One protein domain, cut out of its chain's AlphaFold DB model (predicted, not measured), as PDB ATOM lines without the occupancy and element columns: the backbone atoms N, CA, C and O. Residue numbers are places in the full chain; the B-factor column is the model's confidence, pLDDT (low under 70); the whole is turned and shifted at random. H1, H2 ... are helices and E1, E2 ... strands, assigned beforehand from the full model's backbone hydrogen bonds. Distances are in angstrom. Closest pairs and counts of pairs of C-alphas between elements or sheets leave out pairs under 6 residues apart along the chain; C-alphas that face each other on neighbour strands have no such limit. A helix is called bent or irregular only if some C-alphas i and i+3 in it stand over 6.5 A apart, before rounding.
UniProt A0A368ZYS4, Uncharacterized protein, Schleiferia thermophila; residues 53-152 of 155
ATOM      1  N   THR A  53     164.846 225.031 209.227       50.72
ATOM      2  CA  THR A  53     163.456 225.481 209.388       50.72
ATOM      3  C   THR A  53     162.562 224.916 208.279       50.72
ATOM      4  O   THR A  53     163.007 224.659 207.160       50.72
ATOM      5  N   LYS A  54     161.258 224.772 208.553       48.09
ATOM      6  CA  LYS A  54     160.256 224.295 207.579       48.09
ATOM      7  C   LYS A  54     160.282 225.071 206.246       48.09
ATOM      8  O   LYS A  54     160.047 224.483 205.197       48.09
ATOM      9  N   LEU A  55     160.585 226.373 206.280       49.38
ATOM     10  CA  LEU A  55     160.645 227.239 205.094       49.38
ATOM     11  C   LEU A  55     161.861 226.935 204.198       49.38
ATOM     12  O   LEU A  55     161.751 227.016 202.978       49.38
ATOM     13  N   GLU A  56     162.996 226.550 204.787       52.00
ATOM     14  CA  GLU A  56     164.192 226.131 204.040       52.00
ATOM     15  C   GLU A  56     163.944 224.802 203.309       52.00
ATOM     16  O   GLU A  56     164.276 224.676 202.135       52.00
ATOM     17  N   CYS A  57     163.247 223.856 203.949       52.31
ATOM     18  CA  CYS A  57     162.872 222.581 203.330       52.31
ATOM     19  C   CYS A  57     161.985 222.757 202.083       52.31
ATOM     20  O   CYS A  57     162.263 222.172 201.037       52.31
ATOM     21  N   ILE A  58     160.946 223.602 202.167       49.94
ATOM     22  CA  ILE A  58     160.006 223.849 201.057       49.94
ATOM     23  C   ILE A  58     160.731 224.463 199.855       49.94
ATOM     24  O   ILE A  58     160.520 224.043 198.717       49.94
ATOM     25  N   ASN A  59     161.612 225.430 200.111       51.94
ATOM     26  CA  ASN A  59     162.340 226.125 199.056       51.94
ATOM     27  C   ASN A  59     163.387 225.234 198.368       51.94
ATOM     28  O   ASN A  59     163.631 225.408 197.175       51.94
ATOM     29  N   GLU A  60     164.004 224.292 199.088       52.19
ATOM     30  CA  GLU A  60     165.080 223.453 198.543       52.19
ATOM     31  C   GLU A  60     164.615 222.114 197.962       52.19
ATOM     32  O   GLU A  60     165.231 221.605 197.022       52.19
ATOM     33  N   LYS A  61     163.573 221.503 198.533       49.69
ATOM     34  CA  LYS A  61     163.165 220.127 198.200       49.69
ATOM     35  C   LYS A  61     161.767 220.019 197.605       49.69
ATOM     36  O   LYS A  61     161.441 218.970 197.060       49.69
ATOM     37  N   GLY A  62     160.969 221.082 197.655       47.31
ATOM     38  CA  GLY A  62     159.632 221.120 197.064       47.31
ATOM     39  C   GLY A  62     158.545 220.414 197.881       47.31
ATOM     40  O   GLY A  62     157.387 220.780 197.709       47.31
ATOM     41  N   ASP A  63     158.887 219.481 198.783       45.59
ATOM     42  CA  ASP A  63     157.951 218.908 199.764       45.59
ATOM     43  C   ASP A  63     158.651 218.272 200.988       45.59
ATOM     44  O   ASP A  63     159.806 217.842 200.896       45.59
ATOM     45  N   CYS A  64     157.962 218.219 202.138       49.53
ATOM     46  CA  CYS A  64     158.506 217.804 203.446       49.53
ATOM     47  C   CYS A  64     157.517 216.865 204.161       49.53
ATOM     48  O   CYS A  64     156.434 217.317 204.522       49.53
ATOM     49  N   PHE A  65     157.865 215.594 204.399       48.84
ATOM     50  CA  PHE A  65     156.917 214.611 204.952       48.84
ATOM     51  C   PHE A  65     157.125 214.318 206.456       48.84
ATOM     52  O   PHE A  65     158.194 214.590 207.011       48.84
ATOM     53  N   ASP A  66     156.101 213.731 207.091       46.19
ATOM     54  CA  ASP A  66     155.886 213.650 208.548       46.19
ATOM     55  C   ASP A  66     156.514 212.434 209.250       46.19
ATOM     56  O   ASP A  66     156.108 211.291 209.053       46.19
ATOM     57  N   GLU A  67     157.470 212.665 210.150       42.78
ATOM     58  CA  GLU A  67     158.034 211.593 210.973       42.78
ATOM     59  C   GLU A  67     157.081 211.047 212.034       42.78
ATOM     60  O   GLU A  67     156.469 211.793 212.800       42.78
ATOM     61  N   VAL A  68     157.066 209.718 212.155       47.09
ATOM     62  CA  VAL A  68     156.475 209.029 213.300       47.09
ATOM     63  C   VAL A  68     157.513 208.925 214.408       47.09
ATOM     64  O   VAL A  68     158.460 208.140 214.328       47.09
ATOM     65  N   GLU A  69     157.341 209.706 215.469       41.47
ATOM     66  CA  GLU A  69     158.158 209.574 216.673       41.47
ATOM     67  C   GLU A  69     157.634 208.424 217.548       41.47
ATOM     68  O   GLU A  69     156.866 208.632 218.484       41.47
ATOM     69  N   VAL A  70     158.081 207.195 217.280       45.72
ATOM     70  CA  VAL A  70     157.706 206.044 218.112       45.72
ATOM     71  C   VAL A  70     158.542 206.031 219.397       45.72
ATOM     72  O   VAL A  70     159.669 205.546 219.424       45.72
ATOM     73  N   ARG A  71     157.999 206.577 220.491       45.12
ATOM     74  CA  ARG A  71     158.741 206.740 221.761       45.12
ATOM     75  C   ARG A  71     158.956 205.453 222.549       45.12
ATOM     76  O   ARG A  71     159.865 205.383 223.373       45.12
ATOM     77  N   THR A  72     158.116 204.437 222.364       50.69
ATOM     78  CA  THR A  72     158.261 203.172 223.095       50.69
ATOM     79  C   THR A  72     157.667 202.034 222.282       50.69
ATOM     80  O   THR A  72     156.458 201.966 222.090       50.69
ATOM     81  N   ILE A  73     158.530 201.141 221.801       62.19
ATOM     82  CA  ILE A  73     158.129 199.925 221.089       62.19
ATOM     83  C   ILE A  73     158.157 198.764 222.090       62.19
ATOM     84  O   ILE A  73     159.233 198.505 222.654       62.19
ATOM     85  N   PRO A  74     157.020 198.078 222.322       67.31
ATOM     86  CA  PRO A  74     156.970 196.834 223.091       67.31
ATOM     87  C   PRO A  74     157.994 195.802 222.590       67.31
ATOM     88  O   PRO A  74     158.319 195.772 221.404       67.31
ATOM     89  N   SER A  75     158.539 194.955 223.469       68.62
ATOM     90  CA  SER A  75     159.623 194.025 223.100       68.62
ATOM     91  C   SER A  75     159.236 193.069 221.967       68.62
ATOM     92  O   SER A  75     160.023 192.861 221.053       68.62
ATOM     93  N   ASP A  76     157.999 192.569 221.968       71.38
ATOM     94  CA  ASP A  76     157.439 191.721 220.909       71.38
ATOM     95  C   ASP A  76     157.387 192.431 219.546       71.38
ATOM     96  O   ASP A  76     157.600 191.816 218.503       71.38
ATOM     97  N   GLN A  77     157.157 193.743 219.552       76.12
ATOM     98  CA  GLN A  77     157.156 194.573 218.351       76.12
ATOM     99  C   GLN A  77     158.583 194.869 217.868       76.12
ATOM    100  O   GLN A  77     158.822 194.909 216.662       76.12
ATOM    101  N   ARG A  78     159.558 195.012 218.781       75.81
ATOM    102  CA  ARG A  78     160.986 195.111 218.413       75.81
ATOM    103  C   ARG A  78     161.480 193.818 217.767       75.81
ATOM    104  O   ARG A  78     162.155 193.878 216.742       75.81
ATOM    105  N   ASP A  79     161.108 192.670 218.329       84.69
ATOM    106  CA  ASP A  79     161.453 191.357 217.779       84.69
ATOM    107  C   ASP A  79     160.820 191.152 216.397       84.69
ATOM    108  O   ASP A  79     161.474 190.656 215.477       84.69
ATOM    109  N   LEU A  80     159.571 191.595 216.218       86.50
ATOM    110  CA  LEU A  80     158.904 191.587 214.919       86.50
ATOM    111  C   LEU A  80     159.644 192.464 213.896       86.50
ATOM    112  O   LEU A  80     159.923 191.986 212.800       86.50
ATOM    113  N   LEU A  81     160.028 193.696 214.252       85.50
ATOM    114  CA  LEU A  81     160.822 194.568 213.374       85.50
ATOM    115  C   LEU A  81     162.167 193.941 212.991       85.50
ATOM    116  O   LEU A  81     162.566 193.999 211.828       85.50
ATOM    117  N   ALA A  82     162.856 193.310 213.943       88.81
ATOM    118  CA  ALA A  82     164.105 192.606 213.676       88.81
ATOM    119  C   ALA A  82     163.901 191.419 212.718       88.81
ATOM    120  O   ALA A  82     164.698 191.229 211.801       88.81
ATOM    121  N   ALA A  83     162.818 190.654 212.885       93.12
ATOM    122  CA  ALA A  83     162.487 189.533 212.009       93.12
ATOM    123  C   ALA A  83     162.142 189.979 210.576       93.12
ATOM    124  O   ALA A  83     162.473 189.282 209.615       93.12
ATOM    125  N   MET A  84     161.514 191.147 210.416       93.44
ATOM    126  CA  MET A  84     161.148 191.694 209.103       93.44
ATOM    127  C   MET A  84     162.355 192.019 208.214       93.44
ATOM    128  O   MET A  84     162.208 192.033 206.998       93.44
ATOM    129  N   LEU A  85     163.555 192.198 208.782       93.12
ATOM    130  CA  LEU A  85     164.793 192.407 208.014       93.12
ATOM    131  C   LEU A  85     165.164 191.221 207.114       93.12
ATOM    132  O   LEU A  85     165.940 191.380 206.177       93.12
ATOM    133  N   THR A  86     164.649 190.030 207.419       95.31
ATOM    134  CA  THR A  86     164.889 188.810 206.636       95.31
ATOM    135  C   THR A  86     163.644 188.329 205.894       95.31
ATOM    136  O   THR A  86     163.656 187.232 205.342       95.31
ATOM    137  N   MET A  87     162.554 189.099 205.933       96.12
ATOM    138  CA  MET A  87     161.307 188.761 205.252       96.12
ATOM    139  C   MET A  87     161.320 189.259 203.810       96.12
ATOM    140  O   MET A  87     161.810 190.347 203.514       96.12
ATOM    141  N   GLU A  88     160.700 188.487 202.926       96.50
ATOM    142  CA  GLU A  88     160.359 188.955 201.586       96.50
ATOM    143  C   GLU A  88     159.242 190.011 201.655       96.50
ATOM    144  O   GLU A  88     158.394 189.944 202.556       96.50
ATOM    145  N   PRO A  89     159.144 190.942 200.684       93.75
ATOM    146  CA  PRO A  89     158.109 191.978 200.686       93.75
ATOM    147  C   PRO A  89     156.688 191.425 200.858       93.75
ATOM    148  O   PRO A  89     155.922 191.944 201.661       93.75
ATOM    149  N   ALA A  90     156.346 190.309 200.210       91.62
ATOM    150  CA  ALA A  90     155.029 189.688 200.372       91.62
ATOM    151  C   ALA A  90     154.739 189.249 201.823       91.62
ATOM    152  O   ALA A  90     153.618 189.389 202.301       91.62
ATOM    153  N   GLN A  91     155.749 188.774 202.555       94.56
ATOM    154  CA  GLN A  91     155.606 188.406 203.970       94.56
ATOM    155  C   GLN A  91     155.486 189.651 204.854       94.56
ATOM    156  O   GLN A  91     154.713 189.667 205.810       94.56
ATOM    157  N   VAL A  92     156.207 190.721 204.511       90.94
ATOM    158  CA  VAL A  92     156.032 192.036 205.140       90.94
ATOM    159  C   VAL A  92     154.599 192.535 204.937       90.94
ATOM    160  O   VAL A  92     153.997 193.035 205.884       90.94
ATOM    161  N   ALA A  93     154.012 192.325 203.756       90.00
ATOM    162  CA  ALA A  93     152.624 192.687 203.489       90.00
ATOM    163  C   ALA A  93     151.646 191.982 204.434       90.00
ATOM    164  O   ALA A  93     150.765 192.625 205.002       90.00
ATOM    165  N   GLU A  94     151.851 190.689 204.697       91.00
ATOM    166  CA  GLU A  94     151.040 189.938 205.662       91.00
ATOM    167  C   GLU A  94     151.156 190.492 207.088       91.00
ATOM    168  O   GLU A  94     150.179 190.471 207.840       91.00
ATOM    169  N   VAL A  95     152.321 191.008 207.489       88.88
ATOM    170  CA  VAL A  95     152.496 191.643 208.806       88.88
ATOM    171  C   VAL A  95     151.597 192.877 208.939       88.88
ATOM    172  O   VAL A  95     150.914 193.021 209.960       88.88
ATOM    173  N   PHE A  96     151.558 193.731 207.912       85.56
ATOM    174  CA  PHE A  96     150.717 194.932 207.894       85.56
ATOM    175  C   PHE A  96     149.230 194.603 207.719       85.56
ATOM    176  O   PHE A  96     148.415 195.096 208.493       85.56
ATOM    177  N   ALA A  97     148.880 193.692 206.807       85.88
ATOM    178  CA  ALA A  97     147.496 193.295 206.548       85.88
ATOM    179  C   ALA A  97     146.813 192.670 207.777       85.88
ATOM    180  O   ALA A  97     145.614 192.836 207.989       85.88
ATOM    181  N   ASN A  98     147.584 191.977 208.620       85.56
ATOM    182  CA  ASN A  98     147.095 191.398 209.870       85.56
ATOM    183  C   ASN A  98     147.184 192.363 211.064       85.56
ATOM    184  O   ASN A  98     147.008 191.930 212.204       85.56
ATOM    185  N   ASN A  99     147.476 193.648 210.830       75.88
ATOM    186  CA  ASN A  99     147.596 194.674 211.864       75.88
ATOM    187  C   ASN A  99     148.579 194.289 212.984       75.88
ATOM    188  O   ASN A  99     148.417 194.692 214.131       75.88
ATOM    189  N   ARG A 100     149.622 193.504 212.689       72.31
ATOM    190  CA  ARG A 100     150.538 193.009 213.735       72.31
ATOM    191  C   ARG A 100     151.415 194.106 214.337       72.31
ATOM    192  O   ARG A 100     151.952 193.903 215.422       72.31
ATOM    193  N   LEU A 101     151.502 195.245 213.649       69.25
ATOM    194  CA  LEU A 101     152.137 196.487 214.089       69.25
ATOM    195  C   LEU A 101     151.096 197.524 214.575       69.25
ATOM    196  O   LEU A 101     151.397 198.707 214.672       69.25
ATOM    197  N   SER A 102     149.861 197.129 214.909       61.66
ATOM    198  CA  SER A 102     148.839 198.064 215.420       61.66
ATOM    199  C   SER A 102     149.164 198.652 216.796       61.66
ATOM    200  O   SER A 102     148.507 199.587 217.242       61.66
ATOM    201  N   ALA A 103     150.153 198.091 217.497       57.94
ATOM    202  CA  ALA A 103     150.643 198.611 218.771       57.94
ATOM    203  C   ALA A 103     151.453 199.911 218.612       57.94
ATOM    204  O   ALA A 103     151.682 200.616 219.596       57.94
ATOM    205  N   PHE A 104     151.864 200.254 217.389       65.69
ATOM    206  CA  PHE A 104     152.408 201.566 217.068       65.69
ATOM    207  C   PHE A 104     151.249 202.565 217.068       65.69
ATOM    208  O   PHE A 104     150.547 202.707 216.072       65.69
ATOM    209  N   ALA A 105     151.017 203.227 218.207       56.38
ATOM    210  CA  ALA A 105     149.866 204.114 218.418       56.38
ATOM    211  C   ALA A 105     149.700 205.176 217.313       56.38
ATOM    212  O   ALA A 105     148.581 205.561 216.980       56.38
ATOM    213  N   ASP A 106     150.805 205.603 216.709       62.59
ATOM    214  CA  ASP A 106     150.810 206.590 215.636       62.59
ATOM    215  C   ASP A 106     150.378 206.044 214.265       62.59
ATOM    216  O   ASP A 106     149.979 206.829 213.413       62.59
ATOM    217  N   PHE A 107     150.382 204.725 214.040       66.88
ATOM    218  CA  PHE A 107     149.887 204.126 212.787       66.88
ATOM    219  C   PHE A 107     148.363 204.188 212.665       66.88
ATOM    220  O   PHE A 107     147.826 204.037 211.575       66.88
ATOM    221  N   ALA A 108     147.651 204.455 213.761       66.56
ATOM    222  CA  ALA A 108     146.216 204.717 213.717       66.56
ATOM    223  C   ALA A 108     145.877 206.125 213.190       66.56
ATOM    224  O   ALA A 108     144.697 206.457 213.057       66.56
ATOM    225  N   ARG A 109     146.880 206.980 212.941       67.56
ATOM    226  CA  ARG A 109     146.644 208.340 212.454       67.56
ATOM    227  C   ARG A 109     146.297 208.312 210.951       67.56
ATOM    228  O   ARG A 109     146.967 207.597 210.205       67.56
ATOM    229  N   PRO A 110     145.278 209.072 210.495       67.69
ATOM    230  CA  PRO A 110     144.796 209.026 209.109       67.69
ATOM    231  C   PRO A 110     145.866 209.259 208.032       67.69
ATOM    232  O   PRO A 110     145.784 208.701 206.947       67.69
ATOM    233  N   GLU A 111     146.898 210.048 208.315       66.88
ATOM    234  CA  GLU A 111     148.004 210.330 207.390       66.88
ATOM    235  C   GLU A 111     148.863 209.104 207.038       66.88
ATOM    236  O   GLU A 111     149.564 209.123 206.028       66.88
ATOM    237  N   PHE A 112     148.801 208.031 207.833       71.94
ATOM    238  CA  PHE A 112     149.474 206.768 207.520       71.94
ATOM    239  C   PHE A 112     148.572 205.790 206.774       71.94
ATOM    240  O   PHE A 112     149.063 204.745 206.356       71.94
ATOM    241  N   GLU A 113     147.289 206.103 206.574       74.00
ATOM    242  CA  GLU A 113     146.321 205.181 205.977       74.00
ATOM    243  C   GLU A 113     146.783 204.692 204.597       74.00
ATOM    244  O   GLU A 113     146.888 203.486 204.386       74.00
ATOM    245  N   ASP A 114     147.169 205.602 203.698       73.44
ATOM    246  CA  ASP A 114     147.619 205.245 202.346       73.44
ATOM    247  C   ASP A 114     148.916 204.417 202.357       73.44
ATOM    248  O   ASP A 114     149.064 203.460 201.591       73.44
ATOM    249  N   ILE A 115     149.853 204.745 203.256       73.56
ATOM    250  CA  ILE A 115     151.109 203.998 203.424       73.56
ATOM    251  C   ILE A 115     150.809 202.585 203.926       73.56
ATOM    252  O   ILE A 115     151.343 201.611 203.399       73.56
ATOM    253  N   LEU A 116     149.944 202.451 204.928       78.06
ATOM    254  CA  LEU A 116     149.589 201.163 205.517       78.06
ATOM    255  C   LEU A 116     148.772 200.305 204.550       78.06
ATOM    256  O   LEU A 116     148.977 199.091 204.502       78.06
ATOM    257  N   GLN A 117     147.906 200.916 203.739       79.69
ATOM    258  CA  GLN A 117     147.219 200.235 202.643       79.69
ATOM    259  C   GLN A 117     148.218 199.731 201.597       79.69
ATOM    260  O   GLN A 117     148.157 198.559 201.220       79.69
ATOM    261  N   TYR A 118     149.177 200.567 201.175       80.69
ATOM    262  CA  TYR A 118     150.240 200.147 200.260       80.69
ATOM    263  C   TYR A 118     151.031 198.970 200.835       80.69
ATOM    264  O   TYR A 118     151.185 197.947 200.171       80.69
ATOM    265  N   LEU A 119     151.492 199.078 202.081       83.06
ATOM    266  CA  LEU A 119     152.273 198.034 202.738       83.06
ATOM    267  C   LEU A 119     151.478 196.741 202.874       83.06
ATOM    268  O   LEU A 119     152.021 195.680 202.605       83.06
ATOM    269  N   SER A 120     150.195 196.813 203.219       85.44
ATOM    270  CA  SER A 120     149.328 195.632 203.320       85.44
ATOM    271  C   SER A 120     149.106 194.942 201.972       85.44
ATOM    272  O   SER A 120     148.865 193.738 201.937       85.44
ATOM    273  N   ALA A 121     149.179 195.686 200.864       82.12
ATOM    274  CA  ALA A 121     148.958 195.159 199.519       82.12
ATOM    275  C   ALA A 121     150.246 194.686 198.823       82.12
ATOM    276  O   ALA A 121     150.224 193.685 198.111       82.12
ATOM    277  N   GLN A 122     151.348 195.417 198.992       82.12
ATOM    278  CA  GLN A 122     152.592 195.254 198.222       82.12
ATOM    279  C   GLN A 122     153.795 194.889 199.097       82.12
ATOM    280  O   GLN A 122     154.799 194.378 198.601       82.12
ATOM    281  N   GLY A 123     153.704 195.146 200.400       89.19
ATOM    282  CA  GLY A 123     154.813 194.982 201.323       89.19
ATOM    283  C   GLY A 123     155.880 196.056 201.187       89.19
ATOM    284  O   GLY A 123     155.677 197.111 200.584       89.19
ATOM    285  N   ALA A 124     157.036 195.782 201.782       87.94
ATOM    286  CA  ALA A 124     158.203 196.645 201.705       87.94
ATOM    287  C   ALA A 124     159.494 195.846 201.851       87.94
ATOM    288  O   ALA A 124     159.529 194.791 202.482       87.94
ATOM    289  N   VAL A 125     160.565 196.409 201.306       92.31
ATOM    290  CA  VAL A 125     161.940 196.072 201.661       92.31
ATOM    291  C   VAL A 125     162.265 196.782 202.969       92.31
ATOM    292  O   VAL A 125     162.086 197.999 203.074       92.31
ATOM    293  N   VAL A 126     162.736 196.030 203.962       92.38
ATOM    294  CA  VAL A 126     163.065 196.567 205.286       92.38
ATOM    295  C   VAL A 126     164.574 196.573 205.475       92.38
ATOM    296  O   VAL A 126     165.232 195.542 205.366       92.38
ATOM    297  N   GLU A 127     165.126 197.738 205.792       89.56
ATOM    298  CA  GLU A 127     166.543 197.915 206.105       89.56
ATOM    299  C   GLU A 127     166.717 198.434 207.529       89.56
ATOM    300  O   GLU A 127     165.856 199.135 208.059       89.56
ATOM    301  N   LYS A 128     167.879 198.159 208.122       84.38
ATOM    302  CA  LYS A 128     168.276 198.700 209.421       84.38
ATOM    303  C   LYS A 128     169.544 199.533 209.288       84.38
ATOM    304  O   LYS A 128     170.545 199.063 208.750       84.38
ATOM    305  N   VAL A 129     169.519 200.743 209.838       81.81
ATOM    306  CA  VAL A 129     170.685 201.630 209.949       81.81
ATOM    307  C   VAL A 129     170.872 202.029 211.408       81.81
ATOM    308  O   VAL A 129     169.915 202.429 212.056       81.81
ATOM    309  N   LEU A 130     172.094 201.946 211.928       76.75
ATOM    310  CA  LEU A 130     172.419 202.369 213.294       76.75
ATOM    311  C   LEU A 130     173.049 203.768 213.278       76.75
ATOM    312  O   LEU A 130     174.050 203.981 212.592       76.75
ATOM    313  N   ALA A 131     172.517 204.702 214.071       71.69
ATOM    314  CA  ALA A 131     173.138 206.006 214.300       71.69
ATOM    315  C   ALA A 131     172.884 206.512 215.727       71.69
ATOM    316  O   ALA A 131     171.754 206.506 216.197       71.69
ATOM    317  N   GLN A 132     173.940 206.978 216.411       66.69
ATOM    318  CA  GLN A 132     173.860 207.636 217.729       66.69
ATOM    319  C   GLN A 132     172.963 206.891 218.740       66.69
ATOM    320  O   GLN A 132     172.073 207.477 219.349       66.69
ATOM    321  N   ASN A 133     173.192 205.583 218.891       70.19
ATOM    322  CA  ASN A 133     172.438 204.692 219.786       70.19
ATOM    323  C   ASN A 133     170.950 204.482 219.428       70.19
ATOM    324  O   ASN A 133     170.155 204.011 220.236       70.19
ATOM    325  N   THR A 134     170.567 204.824 218.202       67.62
ATOM    326  CA  THR A 134     169.220 204.614 217.677       67.62
ATOM    327  C   THR A 134     169.294 203.720 216.446       67.62
ATOM    328  O   THR A 134     170.070 203.975 215.521       67.62
ATOM    329  N   ASP A 135     168.484 202.670 216.437       76.94
ATOM    330  CA  ASP A 135     168.255 201.821 215.278       76.94
ATOM    331  C   ASP A 135     167.124 202.401 214.427       76.94
ATOM    332  O   ASP A 135     166.011 202.587 214.901       76.94
ATOM    333  N   PHE A 136     167.390 202.663 213.156       76.88
ATOM    334  CA  PHE A 136     166.414 203.168 212.198       76.88
ATOM    335  C   PHE A 136     165.990 202.035 211.272       76.88
ATOM    336  O   PHE A 136     166.786 201.576 210.448       76.88
ATOM    337  N   TYR A 137     164.737 201.599 211.396       84.69
ATOM    338  CA  TYR A 137     164.120 200.650 210.474       84.69
ATOM    339  C   TYR A 137     163.476 201.429 209.337       84.69
ATOM    340  O   TYR A 137     162.526 202.181 209.546       84.69
ATOM    341  N   LYS A 138     164.028 201.282 208.138       82.25
ATOM    342  CA  LYS A 138     163.573 201.951 206.921       82.25
ATOM    343  C   LYS A 138     162.732 200.980 206.113       82.25
ATOM    344  O   LYS A 138     163.183 199.873 205.838       82.25
ATOM    345  N   PHE A 139     161.556 201.417 205.694       84.12
ATOM    346  CA  PHE A 139     160.658 200.633 204.857       84.12
ATOM    347  C   PHE A 139     160.596 201.280 203.493       84.12
ATOM    348  O   PHE A 139     160.156 202.420 203.394       84.12
ATOM    349  N   SER A 140     161.017 200.575 202.456       82.19
ATOM    350  CA  SER A 140     160.998 201.060 201.080       82.19
ATOM    351  C   SER A 140     160.088 200.188 200.226       82.19
ATOM    352  O   SER A 140     159.998 198.982 200.432       82.19
ATOM    353  N   SER A 141     159.438 200.775 199.229       80.81
ATOM    354  CA  SER A 141     158.805 200.020 198.145       80.81
ATOM    355  C   SER A 141     159.812 199.092 197.458       80.81
ATOM    356  O   SER A 141     161.028 199.294 197.528       80.81
ATOM    357  N   THR A 142     159.306 198.116 196.708       78.62
ATOM    358  CA  THR A 142     160.128 197.224 195.875       78.62
ATOM    359  C   THR A 142     160.907 197.960 194.779       78.62
ATOM    360  O   THR A 142     161.870 197.421 194.244       78.62
ATOM    361  N   GLU A 143     160.518 199.193 194.454       77.50
ATOM    362  CA  GLU A 143     161.203 200.068 193.495       77.50
ATOM    363  C   GLU A 143     162.276 200.955 194.155       77.50
ATOM    364  O   GLU A 143     162.971 201.708 193.476       77.50
ATOM    365  N   GLY A 144     162.432 200.870 195.482       70.88
ATOM    366  CA  GLY A 144     163.432 201.619 196.244       70.88
ATOM    367  C   GLY A 144     162.965 202.983 196.760       70.88
ATOM    368  O   GLY A 144     163.735 203.667 197.433       70.88
ATOM    369  N   THR A 145     161.713 203.382 196.510       74.56
ATOM    370  CA  THR A 145     161.112 204.565 197.149       74.56
ATOM    371  C   THR A 145     160.963 204.297 198.639       74.56
ATOM    372  O   THR A 145     160.197 203.411 199.013       74.56
ATOM    373  N   LEU A 146     161.691 205.033 199.479       70.75
ATOM    374  CA  LEU A 146     161.519 204.995 200.931       70.75
ATOM    375  C   LEU A 146     160.082 205.409 201.262       70.75
ATOM    376  O   LEU A 146     159.614 206.379 200.706       70.75
ATOM    377  N   LEU A 147     159.387 204.680 202.125       74.62
ATOM    378  CA  LEU A 147     157.989 204.917 202.490       74.62
ATOM    379  C   LEU A 147     157.903 205.585 203.859       74.62
ATOM    380  O   LEU A 147     157.293 206.636 204.011       74.62
ATOM    381  N   PHE A 148     158.553 204.989 204.860       72.38
ATOM    382  CA  PHE A 148     158.623 205.545 206.208       72.38
ATOM    383  C   PHE A 148     159.806 204.968 206.997       72.38
ATOM    384  O   PHE A 148     160.472 204.020 206.563       72.38
ATOM    385  N   VAL A 149     160.086 205.572 208.154       74.31
ATOM    386  CA  VAL A 149     161.194 205.197 209.040       74.31
ATOM    387  C   VAL A 149     160.688 205.079 210.471       74.31
ATOM    388  O   VAL A 149     159.971 205.956 210.948       74.31
ATOM    389  N   ILE A 150     161.100 204.019 211.164       76.44
ATOM    390  CA  ILE A 150     160.874 203.837 212.598       76.44
ATOM    391  C   ILE A 150     162.216 203.977 213.329       76.44
ATOM    392  O   ILE A 150     163.072 203.099 213.178       76.44
ATOM    393  N   PRO A 151     162.423 205.034 214.131       70.44
ATOM    394  CA  PRO A 151     163.548 205.110 215.056       70.44
ATOM    395  C   PRO A 151     163.273 204.283 216.324       70.44
ATOM    396  O   PRO A 151     162.201 204.373 216.918       70.44
ATOM    397  N   VAL A 152     164.255 203.502 216.770       71.44
ATOM    398  CA  VAL A 152     164.219 202.689 217.993       71.44
ATOM    399  C   VAL A 152     165.431 203.040 218.839       71.44
ATOM    400  O   VAL A 152     166.560 202.701 218.490       71.44
TER     401      VAL A 152
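This is residues 53 to 152 of the 155 residues of an uncharacterized protein of Schleiferia thermophila (UniProt A0A368ZYS4). A small, strongly twisted sheet of three strands has H2 over it and is grazed by H3 and H5, which touch each other, while H4 sits near H5, away from the sheet. A long link leads from H2 to H1, where residues 56 to 62 stick out from the body. The printed part has 100 residues, with H1 H2 H3 H4 H5 E1 E2 E3 along the chain, sheet order E1 E2 E3, antiparallel, class mixed. It is compact, with a radius of gyration of the C-alphas of 13.9 A, and spans 39 by 31 by 24 A.

H1, residues 54 to 61, is apart from H2, residues 75 to 84. E1, 125 to 131, E2, 134 to 140, and E3, 146 to 152, form a meander, each strand the antiparallel neighbour of the one before; E1 and E2, and E2 and E3, are hairpins. N 127 and O 138 are 2.9 A apart, N 137 and O 150 2.9 A, both within hydrogen-bond range. H2 is on the sheet, height 10.1 A; its closest C-alphas to E1 are Met 84 and Val 126, 6.5 A. H3, residues 89 to 97, touches H5, residues 110 to 122, at a steep tilt of 44 degrees, opposite ways; the closest C-alphas, Ala 97 and Ser 120, are 4.4 A apart. H4, residues 105 to 108, is close to H5 but not clearly touching: C-alphas of Phe 107 and Glu 113, 7.8 A. Every O i to N i+4 pair is within hydrogen-bond range in H1, H2 and H3, and 7 of 9 in H5; H4 is too short for one.

H1 begins at C-alpha 54 (160.256, 224.295, 207.579), and E3 ends at C-alpha 152 (164.219, 202.689, 217.993). H2 is 14.3 A long, E1 19.6 A, E2 18.9 A, E3 17.4 A, and H5 19.2 A but irregular: C-alphas 111 and 114 are 7.2 A apart.

The two C-alphas farthest apart, of Asn 59 and Asp 76, are 41.1 A apart. The printed part has no cut; the link H1 to H2 is long. pLDDT is under 70 at residues 53 to 75, 101 to 111, 132 and 134.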